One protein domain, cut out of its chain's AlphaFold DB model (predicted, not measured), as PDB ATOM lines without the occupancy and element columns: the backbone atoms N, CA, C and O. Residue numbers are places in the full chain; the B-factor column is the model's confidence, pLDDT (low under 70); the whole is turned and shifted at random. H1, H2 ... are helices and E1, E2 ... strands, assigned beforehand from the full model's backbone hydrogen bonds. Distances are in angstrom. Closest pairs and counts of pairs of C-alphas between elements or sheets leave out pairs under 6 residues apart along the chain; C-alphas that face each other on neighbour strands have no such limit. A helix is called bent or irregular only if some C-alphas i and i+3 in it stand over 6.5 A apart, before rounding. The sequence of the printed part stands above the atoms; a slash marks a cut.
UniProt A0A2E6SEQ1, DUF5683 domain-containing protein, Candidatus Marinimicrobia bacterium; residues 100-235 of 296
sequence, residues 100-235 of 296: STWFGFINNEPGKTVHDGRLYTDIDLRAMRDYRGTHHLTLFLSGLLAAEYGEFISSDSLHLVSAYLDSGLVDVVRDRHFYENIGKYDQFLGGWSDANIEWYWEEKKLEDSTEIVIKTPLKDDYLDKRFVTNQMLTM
ATOM      1  N   SER A 100     -19.107 -16.195 -22.774       92.75
ATOM      2  CA  SER A 100     -20.130 -15.738 -21.832       92.75
ATOM      3  C   SER A 100     -19.672 -15.909 -20.384       92.75
ATOM      4  O   SER A 100     -19.813 -14.971 -19.599       92.75
ATOM      5  N   THR A 101     -19.025 -17.032 -20.044       92.50
ATOM      6  CA  THR A 101     -18.384 -17.226 -18.731       92.50
ATOM      7  C   THR A 101     -17.328 -16.151 -18.490       92.50
ATOM      8  O   THR A 101     -17.327 -15.522 -17.435       92.50
ATOM      9  N   TRP A 102     -16.482 -15.875 -19.488       93.81
ATOM     10  CA  TRP A 102     -15.423 -14.873 -19.373       93.81
ATOM     11  C   TRP A 102     -15.971 -13.465 -19.132       93.81
ATOM     12  O   TRP A 102     -15.552 -12.782 -18.195       93.81
ATOM     13  N   PHE A 103     -16.954 -13.043 -19.930       92.44
ATOM     14  CA  PHE A 103     -17.615 -11.753 -19.752       92.44
ATOM     15  C   PHE A 103     -18.360 -11.675 -18.412       92.44
ATOM     16  O   PHE A 103     -18.303 -10.655 -17.724       92.44
ATOM     17  N   GLY A 104     -19.021 -12.760 -18.004       90.44
ATOM     18  CA  GLY A 104     -19.678 -12.869 -16.707       90.44
ATOM     19  C   GLY A 104     -18.696 -12.711 -15.548       90.44
ATOM     20  O   GLY A 104     -18.975 -11.954 -14.622       90.44
ATOM     21  N   PHE A 105     -17.529 -13.351 -15.620       89.88
ATOM     22  CA  PHE A 105     -16.485 -13.236 -14.604       89.88
ATOM     23  C   PHE A 105     -15.954 -11.805 -14.482       89.88
ATOM     24  O   PHE A 105     -15.745 -11.319 -13.374       89.88
ATOM     25  N   ILE A 106     -15.778 -11.098 -15.603       88.69
ATOM     26  CA  ILE A 106     -15.303  -9.706 -15.602       88.69
ATOM     27  C   ILE A 106     -16.280  -8.777 -14.873       88.69
ATOM     28  O   ILE A 106     -15.846  -7.936 -14.085       88.69
ATOM     29  N   ASN A 107     -17.585  -8.935 -15.111       86.69
ATOM     30  CA  ASN A 107     -18.601  -7.997 -14.625       86.69
ATOM     31  C   ASN A 107     -19.204  -8.361 -13.260       86.69
ATOM     32  O   ASN A 107     -19.841  -7.510 -12.647       86.69
ATOM     33  N   ASN A 108     -19.016  -9.593 -12.781       84.25
ATOM     34  CA  ASN A 108     -19.591 -10.064 -11.519       84.25
ATOM     35  C   ASN A 108     -18.511 -10.398 -10.488       84.25
ATOM     36  O   ASN A 108     -17.404 -10.809 -10.836       84.25
ATOM     37  N   GLU A 109     -18.818 -10.256  -9.201       73.81
ATOM     38  CA  GLU A 109     -17.927 -10.740  -8.142       73.81
ATOM     39  C   GLU A 109     -17.746 -12.267  -8.244       73.81
ATOM     40  O   GLU A 109     -18.697 -12.967  -8.609       73.81
ATOM     41  N   PRO A 110     -16.546 -12.808  -7.956       74.00
ATOM     42  CA  PRO A 110     -16.328 -14.242  -7.972       74.00
ATOM     43  C   PRO A 110     -17.167 -14.892  -6.866       74.00
ATOM     44  O   PRO A 110     -17.200 -14.413  -5.733       74.00
ATOM     45  N   GLY A 111     -17.818 -16.011  -7.173       75.38
ATOM     46  CA  GLY A 111     -18.683 -16.730  -6.240       75.38
ATOM     47  C   GLY A 111     -17.931 -17.246  -5.012       75.38
ATOM     48  O   GLY A 111     -18.478 -17.274  -3.910       75.38
ATOM     49  N   LYS A 112     -16.657 -17.608  -5.179       78.88
ATOM     50  CA  LYS A 112     -15.738 -17.900  -4.076       78.88
ATOM     51  C   LYS A 112     -14.935 -16.651  -3.730       78.88
ATOM     52  O   LYS A 112     -14.208 -16.135  -4.571       78.88
ATOM     53  N   THR A 113     -15.034 -16.188  -2.484       75.69
ATOM     54  CA  THR A 113     -14.365 -14.954  -2.041       75.69
ATOM     55  C   THR A 113     -13.124 -15.181  -1.180       75.69
ATOM     56  O   THR A 113     -12.285 -14.290  -1.047       75.69
ATOM     57  N   VAL A 114     -12.966 -16.394  -0.638       78.44
ATOM     58  CA  VAL A 114     -11.869 -16.781   0.256       78.44
ATOM     59  C   VAL A 114     -11.254 -18.098  -0.212       78.44
ATOM     60  O   VAL A 114     -11.969 -19.068  -0.467       78.44
ATOM     61  N   HIS A 115      -9.925 -18.146  -0.256       75.44
ATOM     62  CA  HIS A 115      -9.147 -19.373  -0.425       75.44
ATOM     63  C   HIS A 115      -8.040 -19.426   0.632       75.44
ATOM     64  O   HIS A 115      -7.268 -18.476   0.755       75.44
ATOM     65  N   ASP A 116      -7.966 -20.515   1.402       79.69
ATOM     66  CA  ASP A 116      -6.989 -20.709   2.490       79.69
ATOM     67  C   ASP A 116      -6.892 -19.522   3.465       79.69
ATOM     68  O   ASP A 116      -5.816 -19.079   3.858       79.69
ATOM     69  N   GLY A 117      -8.047 -18.965   3.846       75.75
ATOM     70  CA  GLY A 117      -8.133 -17.853   4.800       75.75
ATOM     71  C   GLY A 117      -7.737 -16.483   4.239       75.75
ATOM     72  O   GLY A 117      -7.833 -15.488   4.957       75.75
ATOM     73  N   ARG A 118      -7.350 -16.400   2.960       77.06
ATOM     74  CA  ARG A 118      -7.070 -15.149   2.251       77.06
ATOM     75  C   ARG A 118      -8.266 -14.745   1.389       77.06
ATOM     76  O   ARG A 118      -8.703 -15.508   0.528       77.06
ATOM     77  N   LEU A 119      -8.784 -13.540   1.623       77.88
ATOM     78  CA  LEU A 119      -9.740 -12.884   0.726       77.88
ATOM     79  C   LEU A 119      -9.027 -12.511  -0.578       77.88
ATOM     80  O   LEU A 119      -7.897 -12.015  -0.522       77.88
ATOM     81  N   TYR A 120      -9.670 -12.716  -1.730       73.94
ATOM     82  CA  TYR A 120      -9.149 -12.114  -2.960       73.94
ATOM     83  C   TYR A 120      -9.218 -10.589  -2.841       73.94
ATOM     84  O   TYR A 120     -10.130 -10.032  -2.226       73.94
ATOM     85  N   THR A 121      -8.255  -9.907  -3.445       75.25
ATOM     86  CA  THR A 121      -8.295  -8.454  -3.610       75.25
ATOM     87  C   THR A 121      -8.518  -8.105  -5.076       75.25
ATOM     88  O   THR A 121      -8.163  -8.872  -5.973       75.25
ATOM     89  N   ASP A 122      -9.050  -6.915  -5.344       73.94
ATOM     90  CA  ASP A 122      -9.183  -6.412  -6.720       73.94
ATOM     91  C   ASP A 122      -7.829  -6.307  -7.433       73.94
ATOM     92  O   ASP A 122      -7.756  -6.382  -8.658       73.94
ATOM     93  N   ILE A 123      -6.742  -6.168  -6.668       76.31
ATOM     94  CA  ILE A 123      -5.374  -6.167  -7.189       76.31
ATOM     95  C   ILE A 123      -5.010  -7.554  -7.734       76.31
ATOM     96  O   ILE A 123      -4.439  -7.630  -8.820       76.31
ATOM     97  N   ASP A 124      -5.387  -8.630  -7.036       75.88
ATOM     98  CA  ASP A 124      -5.108 -10.011  -7.463       75.88
ATOM     99  C   ASP A 124      -5.868 -10.389  -8.739       75.88
ATOM    100  O   ASP A 124      -5.359 -11.115  -9.589       75.88
ATOM    101  N   LEU A 125      -7.095  -9.881  -8.888       77.88
ATOM    102  CA  LEU A 125      -7.950 -10.167 -10.043       77.88
ATOM    103  C   LEU A 125      -7.790  -9.157 -11.177       77.88
ATOM    104  O   LEU A 125      -8.412  -9.321 -12.226       77.88
ATOM    105  N   ARG A 126      -6.961  -8.123 -11.008       80.94
ATOM    106  CA  ARG A 126      -6.850  -7.002 -11.952       80.94
ATOM    107  C   ARG A 126      -6.619  -7.461 -13.390       80.94
ATOM    108  O   ARG A 126      -7.232  -6.916 -14.301       80.94
ATOM    109  N   ALA A 127      -5.763  -8.463 -13.587       78.00
ATOM    110  CA  ALA A 127      -5.458  -8.995 -14.913       78.00
ATOM    111  C   ALA A 127      -6.671  -9.656 -15.590       78.00
ATOM    112  O   ALA A 127      -6.753  -9.637 -16.809       78.00
ATOM    113  N   MET A 128      -7.614 -10.204 -14.815       83.62
ATOM    114  CA  MET A 128      -8.809 -10.924 -15.280       83.62
ATOM    115  C   MET A 128     -10.054 -10.038 -15.380       83.62
ATOM    116  O   MET A 128     -11.099 -10.507 -15.822       83.62
ATOM    117  N   ARG A 129      -9.970  -8.784 -14.922       82.94
ATOM    118  CA  ARG A 129     -11.091  -7.832 -14.833       82.94
ATOM    119  C   ARG A 129     -11.181  -6.873 -16.018       82.94
ATOM    120  O   ARG A 129     -12.048  -6.007 -16.025       82.94
ATOM    121  N   ASP A 130     -10.311  -7.020 -17.013       82.00
ATOM    122  CA  ASP A 130     -10.358  -6.229 -18.240       82.00
ATOM    123  C   ASP A 130     -10.370  -7.158 -19.457       82.00
ATOM    124  O   ASP A 130      -9.498  -8.011 -19.620       82.00
ATOM    125  N   TYR A 131     -11.376  -7.000 -20.322       79.75
ATOM    126  CA  TYR A 131     -11.389  -7.663 -21.629       79.75
ATOM    127  C   TYR A 131     -10.489  -6.942 -22.639       79.75
ATOM    128  O   TYR A 131     -10.182  -7.528 -23.678       79.75
ATOM    129  N   ARG A 132     -10.053  -5.709 -22.338       80.56
ATOM    130  CA  ARG A 132      -9.048  -4.973 -23.106       80.56
ATOM    131  C   ARG A 132      -7.669  -5.254 -22.544       80.56
ATOM    132  O   ARG A 132      -7.447  -5.186 -21.337       80.56
ATOM    133  N   GLY A 133      -6.719  -5.533 -23.422       76.00
ATOM    134  CA  GLY A 133      -5.381  -5.880 -22.971       76.00
ATOM    135  C   GLY A 133      -4.334  -5.851 -24.065       76.00
ATOM    136  O   GLY A 133      -4.519  -5.306 -25.148       76.00
ATOM    137  N   THR A 134      -3.189  -6.456 -23.760       81.94
ATOM    138  CA  THR A 134      -2.119  -6.675 -24.745       81.94
ATOM    139  C   THR A 134      -2.481  -7.757 -25.761       81.94
ATOM    140  O   THR A 134      -1.852  -7.848 -26.812       81.94
ATOM    141  N   HIS A 135      -3.485  -8.575 -25.442       90.81
ATOM    142  CA  HIS A 135      -3.967  -9.673 -26.260       90.81
ATOM    143  C   HIS A 135      -5.483  -9.585 -26.380       90.81
ATOM    144  O   HIS A 135      -6.174  -9.165 -25.453       90.81
ATOM    145  N   HIS A 136      -5.982 -10.030 -27.525       93.88
ATOM    146  CA  HIS A 136      -7.400 -10.100 -27.816       93.88
ATOM    147  C   HIS A 136      -7.747 -11.451 -28.430       93.88
ATOM    148  O   HIS A 136      -6.886 -12.157 -28.965       93.88
ATOM    149  N   LEU A 137      -9.024 -11.801 -28.349       95.56
ATOM    150  CA  LEU A 137      -9.619 -12.873 -29.131       95.56
ATOM    151  C   LEU A 137     -10.277 -12.265 -30.365       95.56
ATOM    152  O   LEU A 137     -10.758 -11.131 -30.328       95.56
ATOM    153  N   THR A 138     -10.317 -13.020 -31.454       96.94
ATOM    154  CA  THR A 138     -11.114 -12.642 -32.619       96.94
ATOM    155  C   THR A 138     -12.535 -13.150 -32.420       96.94
ATOM    156  O   THR A 138     -12.745 -14.339 -32.169       96.94
ATOM    157  N   LEU A 139     -13.505 -12.249 -32.526       96.81
ATOM    158  CA  LEU A 139     -14.924 -12.570 -32.487       96.81
ATOM    159  C   LEU A 139     -15.467 -12.567 -33.910       96.81
ATOM    160  O   LEU A 139     -15.198 -11.638 -34.673       96.81
ATOM    161  N   PHE A 140     -16.222 -13.603 -34.246       96.94
ATOM    162  CA  PHE A 140     -17.012 -13.693 -35.456       96.94
ATOM    163  C   PHE A 140     -18.438 -13.236 -35.151       96.94
ATOM    164  O   PHE A 140     -19.076 -13.735 -34.223       96.94
ATOM    165  N   LEU A 141     -18.920 -12.271 -35.924       97.56
ATOM    166  CA  LEU A 141     -20.271 -11.740 -35.830       97.56
ATOM    167  C   LEU A 141     -21.099 -12.254 -37.001       97.56
ATOM    168  O   LEU A 141     -20.611 -12.336 -38.128       97.56
ATOM    169  N   SER A 142     -22.373 -12.548 -36.751       96.31
ATOM    170  CA  SER A 142     -23.313 -12.978 -37.786       96.31
ATOM    171  C   SER A 142     -24.588 -12.126 -37.808       96.31
ATOM    172  O   SER A 142     -24.890 -11.358 -36.890       96.31
ATOM    173  N   GLY A 143     -25.332 -12.211 -38.915       95.06
ATOM    174  CA  GLY A 143     -26.618 -11.529 -39.079       95.06
ATOM    175  C   GLY A 143     -26.529 -10.005 -38.949       95.06
ATOM    176  O   GLY A 143     -25.742  -9.353 -39.634       95.06
ATOM    177  N   LEU A 144     -27.372  -9.438 -38.081       93.62
ATOM    178  CA  LEU A 144     -27.484  -7.989 -37.875       93.62
ATOM    179  C   LEU A 144     -26.180  -7.376 -37.339       93.62
ATOM    180  O   LEU A 144     -25.805  -6.289 -37.770       93.62
ATOM    181  N   LEU A 145     -25.462  -8.090 -36.466       95.69
ATOM    182  CA  LEU A 145     -24.203  -7.605 -35.894       95.69
ATOM    183  C   LEU A 145     -23.096  -7.518 -36.946       95.69
ATOM    184  O   LEU A 145     -22.347  -6.545 -36.964       95.69
ATOM    185  N   ALA A 146     -23.034  -8.494 -37.856       96.56
ATOM    186  CA  ALA A 146     -22.086  -8.473 -38.967       96.56
ATOM    187  C   ALA A 146     -22.338  -7.294 -39.918       96.56
ATOM    188  O   ALA A 146     -21.396  -6.673 -40.405       96.56
ATOM    189  N   ALA A 147     -23.611  -6.968 -40.168       95.50
ATOM    190  CA  ALA A 147     -23.991  -5.843 -41.018       95.50
ATOM    191  C   ALA A 147     -23.647  -4.480 -40.392       95.50
ATOM    192  O   ALA A 147     -23.351  -3.534 -41.118       95.50
ATOM    193  N   GLU A 148     -23.686  -4.379 -39.061       96.19
ATOM    194  CA  GLU A 148     -23.433  -3.135 -38.331       96.19
ATOM    195  C   GLU A 148     -21.943  -2.911 -38.027       96.19
ATOM    196  O   GLU A 148     -21.434  -1.807 -38.222       96.19
ATOM    197  N   TYR A 149     -21.233  -3.954 -37.584       95.62
ATOM    198  CA  TYR A 149     -19.864  -3.855 -37.058       95.62
ATOM    199  C   TYR A 149     -18.808  -4.579 -37.909       95.62
ATOM    200  O   TYR A 149     -17.613  -4.454 -37.638       95.62
ATOM    201  N   GLY A 150     -19.226  -5.303 -38.951       96.06
ATOM    202  CA  GLY A 150     -18.377  -6.197 -39.740       96.06
ATOM    203  C   GLY A 150     -18.355  -7.631 -39.199       96.06
ATOM    204  O   GLY A 150     -18.730  -7.889 -38.061       96.06
ATOM    205  N   GLU A 151     -17.910  -8.585 -40.022       96.62
ATOM    206  CA  GLU A 151     -17.906 -10.020 -39.670       96.62
ATOM    207  C   GLU A 151     -16.892 -10.386 -38.579       96.62
ATOM    208  O   GLU A 151     -17.091 -11.363 -37.866       96.62
ATOM    209  N   PHE A 152     -15.802  -9.627 -38.442       96.88
ATOM    210  CA  PHE A 152     -14.736  -9.924 -37.489       96.88
ATOM    211  C   PHE A 152     -14.375  -8.692 -36.673       96.88
ATOM    212  O   PHE A 152     -14.015  -7.655 -37.234       96.88
ATOM    213  N   ILE A 153     -14.404  -8.829 -35.348       96.00
ATOM    214  CA  ILE A 153     -13.984  -7.781 -34.411       96.00
ATOM    215  C   ILE A 153     -13.016  -8.333 -33.359       96.00
ATOM    216  O   ILE A 153     -12.942  -9.538 -33.119       96.00
ATOM    217  N   SER A 154     -12.266  -7.441 -32.714       95.50
ATOM    218  CA  SER A 154     -11.459  -7.778 -31.534       95.50
ATOM    219  C   SER A 154     -12.347  -7.902 -30.290       95.50
ATOM    220  O   SER A 154     -13.312  -7.148 -30.133       95.50
ATOM    221  N   SER A 155     -11.974  -8.774 -29.349       94.56
ATOM    222  CA  SER A 155     -12.562  -8.813 -28.006       94.56
ATOM    223  C   SER A 155     -12.394  -7.505 -27.225       94.56
ATOM    224  O   SER A 155     -13.126  -7.276 -26.269       94.56
ATOM    225  N   ASP A 156     -11.505  -6.598 -27.634       92.94
ATOM    226  CA  ASP A 156     -11.428  -5.248 -27.049       92.94
ATOM    227  C   ASP A 156     -12.736  -4.454 -27.251       92.94
ATOM    228  O   ASP A 156     -13.086  -3.569 -26.463       92.94
ATOM    229  N   SER A 157     -13.494  -4.803 -28.293       92.62
ATOM    230  CA  SER A 157     -14.797  -4.233 -28.638       92.62
ATOM    231  C   SER A 157     -15.972  -5.043 -28.081       92.62
ATOM    232  O   SER A 157     -17.114  -4.787 -28.456       92.62
ATOM    233  N   LEU A 158     -15.731  -5.982 -27.155       91.81
ATOM    234  CA  LEU A 158     -16.754  -6.876 -26.593       91.81
ATOM    235  C   LEU A 158     -17.955  -6.127 -25.995       91.81
ATOM    236  O   LEU A 158     -19.079  -6.607 -26.084       91.81
ATOM    237  N   HIS A 159     -17.748  -4.923 -25.454       89.62
ATOM    238  CA  HIS A 159     -18.826  -4.071 -24.936       89.62
ATOM    239  C   HIS A 159     -19.897  -3.688 -25.971       89.62
ATOM    240  O   HIS A 159     -21.022  -3.404 -25.575       89.62
ATOM    241  N   LEU A 160     -19.571  -3.677 -27.269       91.56
ATOM    242  CA  LEU A 160     -20.525  -3.371 -28.341       91.56
ATOM    243  C   LEU A 160     -21.519  -4.516 -28.567       91.56
ATOM    244  O   LEU A 160     -22.650  -4.290 -28.980       91.56
ATOM    245  N   VAL A 161     -21.091  -5.750 -28.289       93.62
ATOM    246  CA  VAL A 161     -21.829  -6.976 -28.626       93.62
ATOM    247  C   VAL A 161     -22.209  -7.806 -27.397       93.62
ATOM    248  O   VAL A 161     -22.810  -8.868 -27.528       93.62
ATOM    249  N   SER A 162     -21.903  -7.326 -26.190       91.94
ATOM    250  CA  SER A 162     -22.078  -8.065 -24.933       91.94
ATOM    251  C   SER A 162     -23.528  -8.451 -24.630       91.94
ATOM    252  O   SER A 162     -23.774  -9.481 -24.010       91.94
ATOM    253  N   ALA A 163     -24.500  -7.672 -25.111       92.06
ATOM    254  CA  ALA A 163     -25.925  -7.989 -24.985       92.06
ATOM    255  C   ALA A 163     -26.360  -9.210 -25.823       92.06
ATOM    256  O   ALA A 163     -27.463  -9.719 -25.639       92.06
ATOM    257  N   TYR A 164     -25.506  -9.677 -26.740       93.69
ATOM    258  CA  TYR A 164     -25.812 -10.714 -27.723       93.69
ATOM    259  C   TYR A 164     -24.996 -12.002 -27.532       93.69
ATOM    260  O   TYR A 164     -25.066 -12.882 -28.389       93.69
ATOM    261  N   LEU A 165     -24.252 -12.156 -26.430       91.31
ATOM    262  CA  LEU A 165     -23.370 -13.320 -26.220       91.31
ATOM    263  C   LEU A 165     -24.107 -14.665 -26.222       91.31
ATOM    264  O   LEU A 165     -23.562 -15.647 -26.706       91.31
ATOM    265  N   ASP A 166     -25.362 -14.689 -25.773       88.88
ATOM    266  CA  ASP A 166     -26.187 -15.907 -25.748       88.88
ATOM    267  C   ASP A 166     -27.132 -16.019 -26.960       88.88
ATOM    268  O   ASP A 166     -27.982 -16.907 -27.025       88.88
ATOM    269  N   SER A 167     -27.022 -15.107 -27.934       90.75
ATOM    270  CA  SER A 167     -27.933 -15.049 -29.090       90.75
ATOM    271  C   SER A 167     -27.525 -15.955 -30.258       90.75
ATOM    272  O   SER A 167     -28.295 -16.105 -31.207       90.75
ATOM    273  N   GLY A 168     -26.310 -16.517 -30.229       90.50
ATOM    274  CA  GLY A 168     -25.698 -17.207 -31.373       90.50
ATOM    275  C   GLY A 168     -25.230 -16.270 -32.497       90.50
ATOM    276  O   GLY A 168     -24.840 -16.737 -33.562       90.50
ATOM    277  N   LEU A 169     -25.284 -14.947 -32.289       94.25
ATOM    278  CA  LEU A 169     -24.776 -13.949 -33.241       94.25
ATOM    279  C   LEU A 169     -23.312 -13.558 -32.996       94.25
ATOM    280  O   LEU A 169     -22.747 -12.813 -33.797       94.25
ATOM    281  N   VAL A 170     -22.724 -14.022 -31.891       96.62
ATOM    282  CA  VAL A 170     -21.350 -13.727 -31.477       96.62
ATOM    283  C   VAL A 170     -20.661 -15.039 -31.135       96.62
ATOM    284  O   VAL A 170     -20.996 -15.670 -30.138       96.62
ATOM    285  N   ASP A 171     -19.666 -15.405 -31.930       95.19
ATOM    286  CA  ASP A 171     -18.835 -16.582 -31.701       95.19
ATOM    287  C   ASP A 171     -17.369 -16.179 -31.545       95.19
ATOM    288  O   ASP A 171     -16.911 -15.177 -32.090       95.19
ATOM    289  N   VAL A 172     -16.594 -16.974 -30.810       95.94
ATOM    290  CA  VAL A 172     -15.134 -16.813 -30.769       95.94
ATOM    291  C   VAL A 172     -14.520 -17.643 -31.883       95.94
ATOM    292  O   VAL A 172     -14.814 -18.831 -32.009       95.94
ATOM    293  N   VAL A 173     -13.617 -17.045 -32.655       96.81
ATOM    294  CA  VAL A 173     -12.837 -17.774 -33.657       96.81
ATOM    295  C   VAL A 173     -11.877 -18.730 -32.943       96.81
ATOM    296  O   VAL A 173     -10.934 -18.302 -32.281       96.81
ATOM    297  N   ARG A 174     -12.120 -20.039 -33.078       95.94
ATOM    298  CA  ARG A 174     -11.338 -21.118 -32.445       95.94
ATOM    299  C   ARG A 174     -10.101 -21.479 -33.269       95.94
ATOM    300  O   ARG A 174     -10.029 -22.534 -33.897       95.94
ATOM    301  N   ASP A 175      -9.135 -20.571 -33.314       95.38
ATOM    302  CA  ASP A 175      -7.860 -20.779 -34.000       95.38
ATOM    303  C   ASP A 175      -6.703 -21.053 -33.021       95.38
ATOM    304  O   ASP A 175      -6.863 -21.132 -31.802       95.38
ATOM    305  N   ARG A 176      -5.484 -21.182 -33.558       93.50
ATOM    306  CA  ARG A 176      -4.287 -21.352 -32.728       93.50
ATOM    307  C   ARG A 176      -4.107 -20.199 -31.729       93.50
ATOM    308  O   ARG A 176      -3.633 -20.452 -30.620       93.50
ATOM    309  N   HIS A 177      -4.419 -18.963 -32.119       94.81
ATOM    310  CA  HIS A 177      -4.252 -17.798 -31.254       94.81
ATOM    311  C   HIS A 177      -5.203 -17.860 -30.066       94.81
ATOM    312  O   HIS A 177      -4.758 -17.654 -28.940       94.81
ATOM    313  N   PHE A 178      -6.458 -18.245 -30.290       97.06
ATOM    314  CA  PHE A 178      -7.426 -18.509 -29.235       97.06
ATOM    315  C   PHE A 178      -6.893 -19.524 -28.211       97.06
ATOM    316  O   PHE A 178      -6.725 -19.179 -27.038       97.06
ATOM    317  N   TYR A 179      -6.533 -20.736 -28.652       97.25
ATOM    318  CA  TYR A 179      -6.066 -21.804 -27.757       97.25
ATOM    319  C   TYR A 179      -4.768 -21.448 -27.020       97.25
ATOM    320  O   TYR A 179      -4.560 -21.848 -25.867       97.25
ATOM    321  N   GLU A 180      -3.873 -20.697 -27.669       94.81
ATOM    322  CA  GLU A 180      -2.658 -20.201 -27.031       94.81
ATOM    323  C   GLU A 180      -2.990 -19.185 -25.938       94.81
ATOM    324  O   GLU A 180      -2.502 -19.343 -24.811       94.81
ATOM    325  N   ASN A 181      -3.849 -18.215 -26.259       95.56
ATOM    326  CA  ASN A 181      -4.230 -17.106 -25.398       95.56
ATOM    327  C   ASN A 181      -4.906 -17.589 -24.112       95.56
ATOM    328  O   ASN A 181      -4.421 -17.252 -23.029       95.56
ATOM    329  N   ILE A 182      -5.934 -18.443 -24.210       95.94
ATOM    330  CA  ILE A 182      -6.705 -18.918 -23.043       95.94
ATOM    331  C   ILE A 182      -5.872 -19.709 -22.025       95.94
ATOM    332  O   ILE A 182      -6.225 -19.778 -20.847       95.94
ATOM    333  N   GLY A 183      -4.754 -20.300 -22.462       94.25
ATOM    334  CA  GLY A 183      -3.825 -20.976 -21.559       94.25
ATOM    335  C   GLY A 183      -2.712 -20.067 -21.041       94.25
ATOM    336  O   GLY A 183      -2.296 -20.212 -19.898       94.25
ATOM    337  N   LYS A 184      -2.208 -19.136 -21.858       90.88
ATOM    338  CA  LYS A 184      -0.992 -18.372 -21.541       90.88
ATOM    339  C   LYS A 184      -1.250 -17.113 -20.719       90.88
ATOM    340  O   LYS A 184      -0.389 -16.746 -19.924       90.88
ATOM    341  N   TYR A 185      -2.379 -16.441 -20.932       91.44
ATOM    342  CA  TYR A 185      -2.628 -15.133 -20.330       91.44
ATOM    343  C   TYR A 185      -3.735 -15.199 -19.292       91.44
ATOM    344  O   TYR A 185      -4.826 -15.711 -19.544       91.44
ATOM    345  N   ASP A 186      -3.460 -14.623 -18.125       89.06
ATOM    346  CA  ASP A 186      -4.413 -14.587 -17.017       89.06
ATOM    347  C   ASP A 186      -5.653 -13.760 -17.344       89.06
ATOM    348  O   ASP A 186      -6.719 -14.054 -16.819       89.06
ATOM    349  N   GLN A 187      -5.558 -12.843 -18.312       90.75
ATOM    350  CA  GLN A 187      -6.692 -12.113 -18.881       90.75
ATOM    351  C   GLN A 187      -7.871 -13.021 -19.239       90.75
ATOM    352  O   GLN A 187      -9.013 -12.653 -18.995       90.75
ATOM    353  N   PHE A 188      -7.613 -14.227 -19.748       93.69
ATOM    354  CA  PHE A 188      -8.649 -15.155 -20.205       93.69
ATOM    355  C   PHE A 188      -9.032 -16.219 -19.168       93.69
ATOM    356  O   PHE A 188      -9.851 -17.091 -19.466       93.69
ATOM    357  N   LEU A 189      -8.461 -16.171 -17.956       93.12
ATOM    358  CA  LEU A 189      -8.704 -17.174 -16.913       93.12
ATOM    359  C   LEU A 189     -10.183 -17.236 -16.524       93.12
ATOM    360  O   LEU A 189     -10.722 -18.326 -16.369       93.12
ATOM    361  N   GLY A 190     -10.859 -16.087 -16.454       91.94
ATOM    362  CA  GLY A 190     -12.278 -16.017 -16.101       91.94
ATOM    363  C   GLY A 190     -13.219 -16.753 -17.062       91.94
ATOM    364  O   GLY A 190     -14.384 -16.923 -16.737       91.94
ATOM    365  N   GLY A 191     -12.749 -17.172 -18.243       94.19
ATOM    366  CA  GLY A 191     -13.559 -17.934 -19.197       94.19
ATOM    367  C   GLY A 191     -13.644 -19.431 -18.922       94.19
ATOM    368  O   GLY A 191     -14.524 -20.082 -19.483       94.19
ATOM    369  N   TRP A 192     -12.776 -19.971 -18.059       96.31
ATOM    370  CA  TRP A 192     -12.859 -21.363 -17.623       96.31
ATOM    371  C   TRP A 192     -14.076 -21.562 -16.713       96.31
ATOM    372  O   TRP A 192     -14.337 -20.753 -15.823       96.31
ATOM    373  N   SER A 193     -14.836 -22.636 -16.925       95.75
ATOM    374  CA  SER A 193     -16.113 -22.885 -16.238       95.75
ATOM    375  C   SER A 193     -15.997 -23.004 -14.717       95.75
ATOM    376  O   SER A 193     -16.972 -22.779 -14.003       95.75
ATOM    377  N   ASP A 194     -14.812 -23.340 -14.211       94.56
ATOM    378  CA  ASP A 194     -14.503 -23.477 -12.790       94.56
ATOM    379  C   ASP A 194     -13.938 -22.194 -12.156       94.56
ATOM    380  O   ASP A 194     -13.845 -22.108 -10.930       94.56
ATOM    381  N   ALA A 195     -13.621 -21.165 -12.950       90.62
ATOM    382  CA  ALA A 195     -12.964 -19.945 -12.477       90.62
ATOM    383  C   ALA A 195     -13.745 -19.220 -11.377       90.62
ATOM    384  O   ALA A 195     -13.157 -18.595 -10.497       90.62
ATOM    385  N   ASN A 196     -15.074 -19.321 -11.397       86.75
ATOM    386  CA  ASN A 196     -15.928 -18.647 -10.426       86.75
ATOM    387  C   ASN A 196     -15.985 -19.352  -9.055       86.75
ATOM    388  O   ASN A 196     -16.308 -18.718  -8.048       86.75
ATOM    389  N   ILE A 197     -15.707 -20.659  -9.017       86.88
ATOM    390  CA  ILE A 197     -16.005 -21.531  -7.867       86.88
ATOM    391  C   ILE A 197     -14.780 -22.248  -7.297       86.88
ATOM    392  O   ILE A 197     -14.709 -22.434  -6.088       86.88
ATOM    393  N   GLU A 198     -13.798 -22.603  -8.121       87.94
ATOM    394  CA  GLU A 198     -12.669 -23.461  -7.730       87.94
ATOM    395  C   GLU A 198     -11.312 -22.776  -7.921       87.94
ATOM    396  O   GLU A 198     -10.271 -23.429  -7.947       87.94
ATOM    397  N   TRP A 199     -11.286 -21.446  -8.029       87.06
ATOM    398  CA  TRP A 199     -10.017 -20.733  -8.110       87.06
ATOM    399  C   TRP A 199      -9.195 -20.894  -6.820       87.06
ATOM    400  O   TRP A 199      -9.732 -21.031  -5.709       87.06
ATOM    401  N   TYR A 200      -7.877 -20.858  -6.996       87.88
ATOM    402  CA  TYR A 200      -6.868 -20.862  -5.940       87.88
ATOM    403  C   TYR A 200      -5.703 -19.947  -6.329       87.88
ATOM    404  O   TYR A 200      -5.638 -19.457  -7.459       87.88
ATOM    405  N   TRP A 201      -4.802 -19.670  -5.390       85.81
ATOM    406  CA  TRP A 201      -3.650 -18.799  -5.614       85.81
ATOM    407  C   TRP A 201      -2.341 -19.525  -5.322       85.81
ATOM    408  O   TRP A 201      -2.268 -20.372  -4.436       85.81
ATOM    409  N   GLU A 202      -1.299 -19.154  -6.055       86.00
ATOM    410  CA  GLU A 202       0.066 -19.605  -5.818       86.00
ATOM    411  C   GLU A 202       1.026 -18.416  -5.816       86.00
ATOM    412  O   GLU A 202       0.874 -17.457  -6.578       86.00
ATOM    413  N   GLU A 203       2.049 -18.497  -4.969       85.25
ATOM    414  CA  GLU A 203       3.157 -17.550  -4.975       85.25
ATOM    415  C   GLU A 203       4.156 -17.904  -6.072       85.25
ATOM    416  O   GLU A 203       4.852 -18.923  -6.029       85.25
ATOM    417  N   LYS A 204       4.284 -17.007  -7.040       83.25
ATOM    418  CA  LYS A 204       5.310 -17.065  -8.066       83.25
ATOM    419  C   LYS A 204       6.481 -16.186  -7.651       83.25
ATOM    420  O   LYS A 204       6.400 -14.959  -7.654       83.25
ATOM    421  N   LYS A 205       7.600 -16.828  -7.319       85.00
ATOM    422  CA  LYS A 205       8.861 -16.131  -7.049       85.00
ATOM    423  C   LYS A 205       9.461 -15.614  -8.356       85.00
ATOM    424  O   LYS A 205       9.775 -16.400  -9.249       85.00
ATOM    425  N   LEU A 206       9.612 -14.302  -8.450       80.38
ATOM    426  CA  LEU A 206      10.429 -13.610  -9.441       80.38
ATOM    427  C   LEU A 206      11.803 -13.290  -8.833       80.38
ATOM    428  O   LEU A 206      12.023 -13.507  -7.642       80.38
ATOM    429  N   GLU A 207      12.730 -12.790  -9.655       81.56
ATOM    430  CA  GLU A 207      14.079 -12.423  -9.196       81.56
ATOM    431  C   GLU A 207      14.038 -11.388  -8.056       81.56
ATOM    432  O   GLU A 207      14.746 -11.559  -7.066       81.56
ATOM    433  N   ASP A 208      13.136 -10.401  -8.145       82.44
ATOM    434  CA  ASP A 208      13.072  -9.268  -7.207       82.44
ATOM    435  C   ASP A 208      11.744  -9.152  -6.432       82.44
ATOM    436  O   ASP A 208      11.574  -8.250  -5.607       82.44
ATOM    437  N   SER A 209      10.765 -10.027  -6.684       81.56
ATOM    438  CA  SER A 209       9.454  -9.961  -6.028       81.56
ATOM    439  C   SER A 209       8.754 -11.315  -5.970       81.56
ATOM    440  O   SER A 209       9.153 -12.281  -6.611       81.56
ATOM    441  N   THR A 210       7.701 -11.410  -5.162       79.69
ATOM    442  CA  THR A 210       6.759 -12.532  -5.220       79.69
ATOM    443  C   THR A 210       5.439 -11.992  -5.740       79.69
ATOM    444  O   THR A 210       4.897 -11.039  -5.180       79.69
ATOM    445  N   GLU A 211       4.964 -12.562  -6.838       79.56
ATOM    446  CA  GLU A 211       3.673 -12.246  -7.437       79.56
ATOM    447  C   GLU A 211       2.682 -13.349  -7.085       79.56
ATOM    448  O   GLU A 211       3.028 -14.530  -7.054       79.56
ATOM    449  N   ILE A 212       1.444 -12.961  -6.818       79.19
ATOM    450  CA  ILE A 212       0.364 -13.903  -6.563       79.19
ATOM    451  C   ILE A 212      -0.320 -14.179  -7.893       79.19
ATOM    452  O   ILE A 212      -0.818 -13.262  -8.540       79.19
ATOM    453  N   VAL A 213      -0.349 -15.448  -8.284       84.88
ATOM    454  CA  VAL A 213      -0.977 -15.894  -9.527       84.88
ATOM    455  C   VAL A 213      -2.224 -16.690  -9.183       84.88
ATOM    456  O   VAL A 213      -2.166 -17.639  -8.402       84.88
ATOM    457  N   ILE A 214      -3.353 -16.306  -9.774       86.06
ATOM    458  CA  ILE A 214      -4.602 -17.058  -9.652       86.06
ATOM    459  C   ILE A 214      -4.616 -18.180 -10.686       86.06
ATOM    460  O   ILE A 214      -4.224 -17.994 -11.841       86.06
ATOM    461  N   LYS A 215      -5.093 -19.346 -10.265       89.75
ATOM    462  CA  LYS A 215      -5.217 -20.555 -11.076       89.75
ATOM    463  C   LYS A 215      -6.589 -21.194 -10.896       89.75
ATOM    464  O   LYS A 215      -7.312 -20.882  -9.950       89.75
ATOM    465  N   THR A 216      -6.928 -22.095 -11.815       92.75
ATOM    466  CA  THR A 216      -8.126 -22.939 -11.746       92.75
ATOM    467  C   THR A 216      -7.748 -24.372 -12.130       92.75
ATOM    468  O   THR A 216      -6.877 -24.536 -12.993       92.75
ATOM    469  N   PRO A 217      -8.355 -25.404 -11.514       95.50
ATOM    470  CA  PRO A 217      -8.077 -26.800 -11.847       95.50
ATOM    471  C   PRO A 217      -8.183 -27.131 -13.344       95.50
ATOM    472  O   PRO A 217      -7.325 -27.832 -13.875       95.50
ATOM    473  N   LEU A 218      -9.188 -26.606 -14.055       96.94
ATOM    474  CA  LEU A 218      -9.374 -26.874 -15.486       96.94
ATOM    475  C   LEU A 218      -8.313 -26.188 -16.350       96.94
ATOM    476  O   LEU A 218      -7.817 -26.791 -17.303       96.94
ATOM    477  N   LYS A 219      -7.924 -24.950 -16.018       95.62
ATOM    478  CA  LYS A 219      -6.822 -24.273 -16.718       95.62
ATOM    479  C   LYS A 219      -5.501 -25.012 -16.488       95.62
ATOM    480  O   LYS A 219      -4.706 -25.109 -17.420       95.62
ATOM    481  N   ASP A 220      -5.267 -25.517 -15.279       95.56
ATOM    482  CA  ASP A 220      -4.053 -26.265 -14.930       95.56
ATOM    483  C   ASP A 220      -3.987 -27.605 -15.688       95.56
ATOM    484  O   ASP A 220      -3.003 -27.859 -16.382       95.56
ATOM    485  N   ASP A 221      -5.078 -28.383 -15.717       96.69
ATOM    486  CA  ASP A 221      -5.178 -29.616 -16.524       96.69
ATOM    487  C   ASP A 221      -4.968 -29.333 -18.024       96.69
ATOM    488  O   ASP A 221      -4.233 -30.042 -18.719       96.69
ATOM    489  N   TYR A 222      -5.530 -28.235 -18.542       97.31
ATOM    490  CA  TYR A 222      -5.276 -27.800 -19.917       97.31
ATOM    491  C   TYR A 222      -3.796 -27.482 -20.175       97.31
ATOM    492  O   TYR A 222      -3.253 -27.830 -21.231       97.31
ATOM    493  N   LEU A 223      -3.118 -26.826 -19.230       96.25
ATOM    494  CA  LEU A 223      -1.694 -26.509 -19.335       96.25
ATOM    495  C   LEU A 223      -0.821 -27.766 -19.290       96.25
ATOM    496  O   LEU A 223       0.097 -27.880 -20.110       96.25
ATOM    497  N   ASP A 224      -1.139 -28.728 -18.429       97.00
ATOM    498  CA  ASP A 224      -0.446 -30.017 -18.346       97.00
ATOM    499  C   ASP A 224      -0.578 -30.809 -19.647       97.00
ATOM    500  O   ASP A 224       0.410 -31.271 -20.233       97.00
ATOM    501  N   LYS A 225      -1.790 -30.884 -20.192       95.81
ATOM    502  CA  LYS A 225      -2.037 -31.504 -21.496       95.81
ATOM    503  C   LYS A 225      -1.273 -30.814 -22.634       95.81
ATOM    504  O   LYS A 225      -0.675 -31.473 -23.502       95.81
ATOM    505  N   ARG A 226      -1.227 -29.475 -22.631       96.00
ATOM    506  CA  ARG A 226      -0.415 -28.690 -23.580       96.00
ATOM    507  C   ARG A 226       1.074 -28.961 -23.408       96.00
ATOM    508  O   ARG A 226       1.786 -29.047 -24.411       96.00
ATOM    509  N   PHE A 227       1.552 -29.120 -22.180       97.00
ATOM    510  CA  PHE A 227       2.941 -29.461 -21.896       97.00
ATOM    511  C   PHE A 227       3.315 -30.811 -22.514       97.00
ATOM    512  O   PHE A 227       4.289 -30.879 -23.269       97.00
ATOM    513  N   VAL A 228       2.496 -31.849 -22.322       97.19
ATOM    514  CA  VAL A 228       2.703 -33.170 -22.951       97.19
ATOM    515  C   VAL A 228       2.702 -33.065 -24.481       97.19
ATOM    516  O   VAL A 228       3.579 -33.611 -25.155       97.19
ATOM    517  N   THR A 229       1.778 -32.292 -25.052       96.88
ATOM    518  CA  THR A 229       1.718 -32.063 -26.508       96.88
ATOM    519  C   THR A 229       2.996 -31.402 -27.031       96.88
ATOM    520  O   THR A 229       3.566 -31.832 -28.040       96.88
ATOM    521  N   ASN A 230       3.499 -30.392 -26.318       96.44
ATOM    522  CA  ASN A 230       4.741 -29.699 -26.656       96.44
ATOM    523  C   ASN A 230       5.971 -30.608 -26.543       96.44
ATOM    524  O   ASN A 230       6.903 -30.469 -27.342       96.44
ATOM    525  N   GLN A 231       5.981 -31.568 -25.615       98.19
ATOM    526  CA  GLN A 231       7.035 -32.584 -25.561       98.19
ATOM    527  C   GLN A 231       7.039 -33.447 -26.827       98.19
ATOM    528  O   GLN A 231       8.096 -33.652 -27.420       98.19
ATOM    529  N   MET A 232       5.872 -33.887 -27.307       98.31
ATOM    530  CA  MET A 232       5.787 -34.689 -28.536       98.31
ATOM    531  C   MET A 232       6.211 -33.893 -29.776       98.31
ATOM    532  O   MET A 232       6.965 -34.401 -30.609       98.31
ATOM    533  N   LEU A 233       5.827 -32.614 -29.863       97.62
ATOM    534  CA  LEU A 233       6.332 -31.703 -30.900       97.62
ATOM    535  C   LEU A 233       7.857 -31.527 -30.816       97.62
ATOM    536  O   LEU A 233       8.536 -31.485 -31.844       97.62
ATOM    537  N   THR A 234       8.410 -31.471 -29.604       98.50
ATOM    538  CA  THR A 234       9.860 -31.378 -29.379       98.50
ATOM    539  C   THR A 234      10.578 -32.643 -29.850       98.50
ATOM    540  O   THR A 234      11.582 -32.546 -30.554       98.50
ATOM    541  N   MET A 235      10.032 -33.827 -29.569       98.38
ATOM    542  CA  MET A 235      10.584 -35.095 -30.057       98.38
ATOM    543  C   MET A 235      10.516 -35.212 -31.584       98.38
ATOM    544  O   MET A 235      11.479 -35.655 -32.220       98.38
TER     545      MET A 235
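AT A GLANCE: This is residues 100 to 235 of the 296 residues of the protein "DUF5683 domain-containing protein" of Candidatus Marinimicrobia bacterium (UniProt A0A2E6SEQ1). The domain has a small three-stranded sheet with helix H4 over one face at one end, a long two-stranded hairpin, E4 and E5, at the other, and the short helix H6 in the middle, where H1, H2 and H5 meet it from different directions. The long helix H7 follows the hairpin, and its residues 227 to 235 stick out from the body as an arm. The printed part has 136 residues, with seven named helices and five named strands in the order H1 H2 E1 H3 E2 H4 E3 H5 H6 E4 E5 H7; its class is mixed, helices and strands. The first sheet has the order E2 E1 E3 and the second is E4 E5, both antiparallel. The whole is compact, with a radius of gyration of the C-alphas of 16.5 A, and spans 48 by 43 by 27 A.

IN THESE COORDINATES: H1 holds residues 100 to 107 and begins at C-alpha 100, at (-20.130, -15.738, -21.832). H2 holds residues 122 to 128, E1 residues 138 to 141, H3 residues 143 to 149 and E2 residues 152 to 154. H4, residues 155 to 164, is 13.4 A long and is followed by E3, residues 170 to 172. H5, residues 176 to 184, is 12.0 A long, and H6 holds residues 186 to 191. E4, residues 200 to 205, is 16.5 A long and begins at C-alpha 200, at (-6.868, -20.862, -5.940). E5, residues 210 to 215, is 15.6 A long. H7, residues 217 to 235, is 27.4 A long and ends at C-alpha 235, at (10.584, -35.095, -30.057). H2, H4 and H6 are irregular: C-alphas 124 and 127 are 7.5 A apart, 160 and 163 are 7.9 A apart, and 187 and 190 are 7.4 A apart.

HOW THE PARTS SIT: H1 touches H6, the hub, at a steep tilt of 60 degrees, opposite ways; their closest C-alphas, those of Trp 102 and Gly 191, are 3.6 A apart. H2 touches H6 about perpendicular, at 78 degrees, with Met 128 and Gln 187 closest at 4.3 A between C-alphas. H5 and H6 touch only at the corner, with the C-alphas of Ile 182 and Phe 188 closest at 5.1 A. H5 and H7 only just touch, with 3 pairs of C-alphas within 8 A, made by residues 219 to 223 of H7 alone; the closest, those of Gly 183 and Leu 223, are 6.3 A apart. In the hairpin E4 and E5, N 202 and O 213 are 2.9 A apart, within hydrogen-bond range. The closest C-alphas of H2 and E5, those of Asp 124 and Ile 212, are 6.8 A apart. In the other sheet, N 140 of E1 and O 171 of E3 are 2.8 A apart, and N 139 of E1 and O 153 of E2 are 2.8 A apart, both within hydrogen-bond range. E2, H4 and E3 form a split strand-helix-strand unit, two strands running the same way with E1 between them, and its crossover is right-handed. H4 is on one face of this sheet, making two layers, a helix over a sheet, at a height over the sheet of 8.9 A; it lies over E1 and only just runs along the strands, at 28 degrees to E1 on the local plane. H3 only grazes the sheet with its residues 143 to 149. In H1, H3 and H7 every O i to N i+4 pair is within hydrogen-bond range; the counts are 4 of 5 in H5, 1 of 3 in H2, 1 of 6 in H4 and 0 of 2 in H6, with O i to N i+3 counts of 2 of 4, 4 of 7 and 2 of 3 in the last three.

THE WHOLE: The two C-alphas farthest apart, those of Gly 143 and Asp 208, are 51.0 A apart. Without residues 227 to 235, which stand free, the body spans 49 by 28 by 26 A. The link from H1 to H2, residues 108 to 121, is long, and in it residues 114 to 115 pair antiparallel with residues 118 to 119. The printed part has no cut. The mean pLDDT of the printed part is 89.7, and no printed residue is under 70.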